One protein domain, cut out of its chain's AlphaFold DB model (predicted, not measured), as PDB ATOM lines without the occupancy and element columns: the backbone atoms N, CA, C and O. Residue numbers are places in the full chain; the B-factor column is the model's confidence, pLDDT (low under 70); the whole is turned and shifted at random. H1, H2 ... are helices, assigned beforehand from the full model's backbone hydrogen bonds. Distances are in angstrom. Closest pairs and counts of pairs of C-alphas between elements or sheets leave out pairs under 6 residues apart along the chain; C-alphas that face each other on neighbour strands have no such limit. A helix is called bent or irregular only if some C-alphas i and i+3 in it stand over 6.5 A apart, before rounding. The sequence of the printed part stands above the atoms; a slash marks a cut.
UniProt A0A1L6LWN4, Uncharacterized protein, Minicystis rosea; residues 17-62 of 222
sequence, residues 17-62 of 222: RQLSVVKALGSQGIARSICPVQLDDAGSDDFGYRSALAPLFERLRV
ATOM      1  N   ARG A  17      -0.157  14.138  17.910       89.31
ATOM      2  CA  ARG A  17      -1.446  13.540  17.528       89.31
ATOM      3  C   ARG A  17      -2.202  12.995  18.739       89.31
ATOM      4  O   ARG A  17      -3.403  13.191  18.869       89.31
ATOM      5  N   GLN A  18      -1.500  12.334  19.650       87.88
ATOM      6  CA  GLN A  18      -2.082  11.834  20.892       87.88
ATOM      7  C   GLN A  18      -2.491  13.004  21.792       87.88
ATOM      8  O   GLN A  18      -3.589  13.006  22.338       87.88
ATOM      9  N   LEU A  19      -1.657  14.048  21.877       87.25
ATOM     10  CA  LEU A  19      -1.985  15.255  22.629       87.25
ATOM     11  C   LEU A  19      -3.193  15.995  22.034       87.25
ATOM     12  O   LEU A  19      -4.024  16.485  22.793       87.25
ATOM     13  N   SER A  20      -3.325  16.067  20.704       89.06
ATOM     14  CA  SER A  20      -4.491  16.689  20.067       89.06
ATOM     15  C   SER A  20      -5.778  15.912  20.331       89.06
ATOM     16  O   SER A  20      -6.802  16.537  20.576       89.06
ATOM     17  N   VAL A  21      -5.728  14.574  20.354       90.81
ATOM     18  CA  VAL A  21      -6.882  13.740  20.733       90.81
ATOM     19  C   VAL A  21      -7.263  13.985  22.190       90.81
ATOM     20  O   VAL A  21      -8.417  14.278  22.472       90.81
ATOM     21  N   VAL A  22      -6.299  13.950  23.116       88.00
ATOM     22  CA  VAL A  22      -6.576  14.199  24.541       88.00
ATOM     23  C   VAL A  22      -7.159  15.599  24.764       88.00
ATOM     24  O   VAL A  22      -8.081  15.746  25.558       88.00
ATOM     25  N   LYS A  23      -6.686  16.617  24.034       85.31
ATOM     26  CA  LYS A  23      -7.275  17.966  24.065       85.31
ATOM     27  C   LYS A  23      -8.691  18.004  23.477       85.31
ATOM     28  O   LYS A  23      -9.550  18.675  24.037       85.31
ATOM     29  N   ALA A  24      -8.941  17.288  22.379       89.44
ATOM     30  CA  ALA A  24     -10.257  17.215  21.739       89.44
ATOM     31  C   ALA A  24     -11.305  16.501  22.609       89.44
ATOM     32  O   ALA A  24     -12.487  16.811  22.514       89.44
ATOM     33  N   LEU A  25     -10.874  15.599  23.497       88.44
ATOM     34  CA  LEU A  25     -11.737  14.940  24.484       88.44
ATOM     35  C   LEU A  25     -12.235  15.884  25.596       88.44
ATOM     36  O   LEU A  25     -13.062  15.477  26.412       88.44
ATOM     37  N   GLY A  26     -11.755  17.132  25.663       84.56
ATOM     38  CA  GLY A  26     -12.214  18.121  26.638       84.56
ATOM     39  C   GLY A  26     -12.097  17.609  28.076       84.56
ATOM     40  O   GLY A  26     -11.039  17.143  28.494       84.56
ATOM     41  N   SER A  27     -13.202  17.646  28.824       75.81
ATOM     42  CA  SER A  27     -13.265  17.164  30.212       75.81
ATOM     43  C   SER A  27     -13.029  15.656  30.367       75.81
ATOM     44  O   SER A  27     -12.730  15.209  31.475       75.81
ATOM     45  N   GLN A  28     -13.112  14.868  29.286       75.06
ATOM     46  CA  GLN A  28     -12.832  13.427  29.284       75.06
ATOM     47  C   GLN A  28     -11.339  13.108  29.087       75.06
ATOM     48  O   GLN A  28     -10.881  12.032  29.482       75.06
ATOM     49  N   GLY A  29     -10.528  14.055  28.612       81.62
ATOM     50  CA  GLY A  29      -9.077  13.903  28.475       81.62
ATOM     51  C   GLY A  29      -8.293  14.443  29.676       81.62
ATOM     52  O   GLY A  29      -8.602  15.511  30.190       81.62
ATOM     53  N   ILE A  30      -7.251  13.729  30.118       81.12
ATOM     54  CA  ILE A  30      -6.270  14.241  31.094       81.12
ATOM     55  C   ILE A  30      -4.891  14.212  30.437       81.12
ATOM     56  O   ILE A  30      -4.324  13.145  30.215       81.12
ATOM     57  N   ALA A  31      -4.339  15.388  30.132       83.38
ATOM     58  CA  ALA A  31      -2.942  15.541  29.738       83.38
ATOM     59  C   ALA A  31      -2.146  16.088  30.932       83.38
ATOM     60  O   ALA A  31      -2.373  17.219  31.360       83.38
ATOM     61  N   ARG A  32      -1.220  15.294  31.475       77.31
ATOM     62  CA  ARG A  32      -0.343  15.672  32.596       77.31
ATOM     63  C   ARG A  32       1.095  15.237  32.313       77.31
ATOM     64  O   ARG A  32       1.326  14.308  31.542       77.31
ATOM     65  N   SER A  33       2.051  15.933  32.927       76.12
ATOM     66  CA  SER A  33       3.449  15.502  32.957       76.12
ATOM     67  C   SER A  33       3.604  14.398  33.992       76.12
ATOM     68  O   SER A  33       3.030  14.499  35.071       76.12
ATOM     69  N   ILE A  34       4.393  13.372  33.678       77.44
ATOM     70  CA  ILE A  34       4.817  12.391  34.678       77.44
ATOM     71  C   ILE A  34       5.981  12.939  35.513       77.44
ATOM     72  O   ILE A  34       6.287  12.373  36.541       77.44
ATOM     73  N   CYS A  35       6.651  14.030  35.128       79.38
ATOM     74  CA  CYS A  35       7.744  14.552  35.952       79.38
ATOM     75  C   CYS A  35       7.214  15.026  37.318       79.38
ATOM     76  O   CYS A  35       6.256  15.805  37.333       79.38
ATOM     77  N   PRO A  36       7.832  14.593  38.432       79.12
ATOM     78  CA  PRO A  36       7.441  15.046  39.756       79.12
ATOM     79  C   PRO A  36       7.694  16.548  39.902       79.12
ATOM     80  O   PRO A  36       8.653  17.073  39.335       79.12
ATOM     81  N   VAL A  37       6.824  17.235  40.647       84.62
ATOM     82  CA  VAL A  37       6.991  18.670  40.941       84.62
ATOM     83  C   VAL A  37       8.139  18.858  41.928       84.62
ATOM     84  O   VAL A  37       8.982  19.730  41.732       84.62
ATOM     85  N   GLN A  38       8.209  17.984  42.932       86.62
ATOM     86  CA  GLN A  38       9.295  17.921  43.902       86.62
ATOM     87  C   GLN A  38       9.474  16.492  44.439       86.62
ATOM     88  O   GLN A  38       8.593  15.639  44.281       86.62
ATOM     89  N   LEU A  39      10.647  16.223  45.015       88.69
ATOM     90  CA  LEU A  39      11.046  14.922  45.572       88.69
ATOM     91  C   LEU A  39      11.628  15.034  46.991       88.69
ATOM     92  O   LEU A  39      12.178  14.056  47.495       88.69
ATOM     93  N   ASP A  40      11.514  16.198  47.626       90.38
ATOM     94  CA  ASP A  40      12.217  16.526  48.868       90.38
ATOM     95  C   ASP A  40      11.301  16.464  50.102       90.38
ATOM     96  O   ASP A  40      11.747  16.064  51.175       90.38
ATOM     97  N   ASP A  41      10.012  16.798  49.961       85.25
ATOM     98  CA  ASP A  41       9.033  16.776  51.056       85.25
ATOM     99  C   ASP A  41       7.939  15.737  50.799       85.25
ATOM    100  O   ASP A  41       6.951  16.009  50.115       85.25
ATOM    101  N   ALA A  42       8.102  14.550  51.386       82.75
ATOM    102  CA  ALA A  42       7.165  13.433  51.266       82.75
ATOM    103  C   ALA A  42       5.760  13.713  51.840       82.75
ATOM    104  O   ALA A  42       4.811  12.989  51.508       82.75
ATOM    105  N   GLY A  43       5.614  14.732  52.693       74.38
ATOM    106  CA  GLY A  43       4.346  15.122  53.308       74.38
ATOM    107  C   GLY A  43       3.472  16.010  52.421       74.38
ATOM    108  O   GLY A  43       2.265  16.056  52.630       74.38
ATOM    109  N   SER A  44       4.049  16.668  51.415       78.62
ATOM    110  CA  SER A  44       3.323  17.607  50.555       78.62
ATOM    111  C   SER A  44       2.501  16.915  49.456       78.62
ATOM    112  O   SER A  44       2.853  15.846  48.936       78.62
ATOM    113  N   ASP A  45       1.404  17.554  49.045       75.88
ATOM    114  CA  ASP A  45       0.486  17.075  48.002       75.88
ATOM    115  C   ASP A  45       1.120  17.030  46.601       75.88
ATOM    116  O   ASP A  45       0.641  16.330  45.705       75.88
ATOM    117  N   ASP A  46       2.219  17.753  46.394       81.62
ATOM    118  CA  ASP A  46       2.955  17.816  45.131       81.62
ATOM    119  C   ASP A  46       4.183  16.888  45.076       81.62
ATOM    120  O   ASP A  46       4.893  16.859  44.065       81.62
ATOM    121  N   PHE A  47       4.396  16.079  46.118       85.25
ATOM    122  CA  PHE A  47       5.480  15.106  46.172       85.25
ATOM    123  C   PHE A  47       5.323  14.003  45.123       85.25
ATOM    124  O   PHE A  47       4.286  13.334  45.016       85.25
ATOM    125  N   GLY A  48       6.397  13.747  44.378       86.38
ATOM    126  CA  GLY A  48       6.440  12.655  43.416       86.38
ATOM    127  C   GLY A  48       5.360  12.800  42.338       86.38
ATOM    128  O   GLY A  48       5.181  13.855  41.734       86.38
ATOM    129  N   TYR A  49       4.619  11.718  42.085       84.94
ATOM    130  CA  TYR A  49       3.595  11.662  41.035       84.94
ATOM    131  C   TYR A  49       2.193  12.097  41.493       84.94
ATOM    132  O   TYR A  49       1.259  12.048  40.690       84.94
ATOM    133  N   ARG A  50       2.009  12.516  42.755       79.94
ATOM    134  CA  ARG A  50       0.679  12.836  43.317       79.94
ATOM    135  C   ARG A  50      -0.067  13.884  42.483       79.94
ATOM    136  O   ARG A  50      -1.226  13.681  42.130       79.94
ATOM    137  N   SER A  51       0.635  14.922  42.030       79.62
ATOM    138  CA  SER A  51       0.089  15.977  41.161       79.62
ATOM    139  C   SER A  51      -0.375  15.485  39.778       79.62
ATOM    140  O   SER A  51      -1.314  16.039  39.197       79.62
ATOM    141  N   ALA A  52       0.253  14.435  39.239       80.88
ATOM    142  CA  ALA A  52      -0.129  13.821  37.969       80.88
ATOM    143  C   ALA A  52      -1.338  12.882  38.122       80.88
ATOM    144  O   ALA A  52      -2.119  12.732  37.180       80.88
ATOM    145  N   LEU A  53      -1.502  12.283  39.307       77.19
ATOM    146  CA  LEU A  53      -2.575  11.341  39.625       77.19
ATOM    147  C   LEU A  53      -3.839  12.013  40.178       77.19
ATOM    148  O   LEU A  53      -4.918  11.444  40.033       77.19
ATOM    149  N   ALA A  54      -3.745  13.219  40.747       72.19
ATOM    150  CA  ALA A  54      -4.886  13.932  41.332       72.19
ATOM    151  C   ALA A  54      -6.146  13.953  40.433       72.19
ATOM    152  O   ALA A  54      -7.208  13.561  40.906       72.19
ATOM    153  N   PRO A  55      -6.071  14.261  39.117       72.06
ATOM    154  CA  PRO A  55      -7.262  14.275  38.259       72.06
ATOM    155  C   PRO A  55      -7.890  12.891  38.026       72.06
ATOM    156  O   PRO A  55      -9.061  12.803  37.664       72.06
ATOM    157  N   LEU A  56      -7.116  11.811  38.184       71.12
ATOM    158  CA  LEU A  56      -7.646  10.448  38.140       71.12
ATOM    159  C   LEU A  56      -8.420  10.144  39.422       71.12
ATOM    160  O   LEU A  56      -9.514   9.593  39.339       71.12
ATOM    161  N   PHE A  57      -7.896  10.559  40.579       66.31
ATOM    162  CA  PHE A  57      -8.614  10.443  41.846       66.31
ATOM    163  C   PHE A  57      -9.908  11.261  41.836       66.31
ATOM    164  O   PHE A  57     -10.938  10.715  42.209       66.31
ATOM    165  N   GLU A  58      -9.912  12.487  41.301       62.31
ATOM    166  CA  GLU A  58     -11.141  13.291  41.163       62.31
ATOM    167  C   GLU A  58     -12.253  12.574  40.391       62.31
ATOM    168  O   GLU A  58     -13.427  12.668  40.737       62.31
ATOM    169  N   ARG A  59     -11.900  11.809  39.352       60.47
ATOM    170  CA  ARG A  59     -12.884  11.033  38.581       60.47
ATOM    171  C   ARG A  59     -13.428   9.830  39.341       60.47
ATOM    172  O   ARG A  59     -14.543   9.404  39.064       60.47
ATOM    173  N   LEU A  60     -12.652   9.286  40.275       57.97
ATOM    174  CA  LEU A  60     -13.060   8.165  41.122       57.97
ATOM    175  C   LEU A  60     -13.935   8.607  42.305       57.97
ATOM    176  O   LEU A  60     -14.552   7.760  42.940       57.97
ATOM    177  N   ARG A  61     -14.027   9.912  42.594       54.38
ATOM    178  CA  ARG A  61     -14.809  10.455  43.722       54.38
ATOM    179  C   ARG A  61     -16.326  10.472  43.493       54.38
ATOM    180  O   ARG A  61     -17.074  10.834  44.396       54.38
ATOM    181  N   VAL A  62     -16.815  10.063  42.319       45.97
ATOM    182  CA  VAL A  62     -18.260   9.992  42.052       45.97
ATOM    183  C   VAL A  62     -18.845   8.708  42.652       45.97
ATOM    184  O   VAL A  62     -18.879   7.666  42.004       45.97
TER     185      VAL A  62
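Overview. This is residues 17 to 62 of the 222 residues of an uncharacterized protein of Minicystis rosea (UniProt A0A1L6LWN4). A long stretch with no named element sweeps away from the short helix H1 at one end, turns near Gly 43 and folds back into the helix H2, a flat, open loop with a helix at each end. The printed part has 46 residues with two named helices, H1 then H2, and no named strand; the class is all helix, though under half of the residues, 19, are in named elements. It is loose, with a radius of gyration of the C-alphas of 12.6 A and spans of 35 by 28 by 8 A.

Along the chain. H1, residues 17 to 24, begins at C-alpha 17 (-1.446, 13.540, 17.528) and measures 10.4 A. H2, residues 50 to 60, measures 14.7 A and ends at C-alpha 60 (-13.060, 8.165, 41.122). H2 is irregular: C-alphas 52 and 55 are 7.2 A apart.

Arrangement. H1 and H2 are apart, with no C-alpha of the one within 8 A of the other. In H1 every O i to N i+4 pair is within hydrogen-bond range; in H2, 5 of 7.

Size, cuts and confidence. The C-alphas farthest apart, those of Arg 17 and Gly 43, stand 36.3 A from each other. The link of 25 residues is long, and the printed part has no cut. The pLDDT is under 70 at residues 57 to 62, of which 57 to 60 belong to H2.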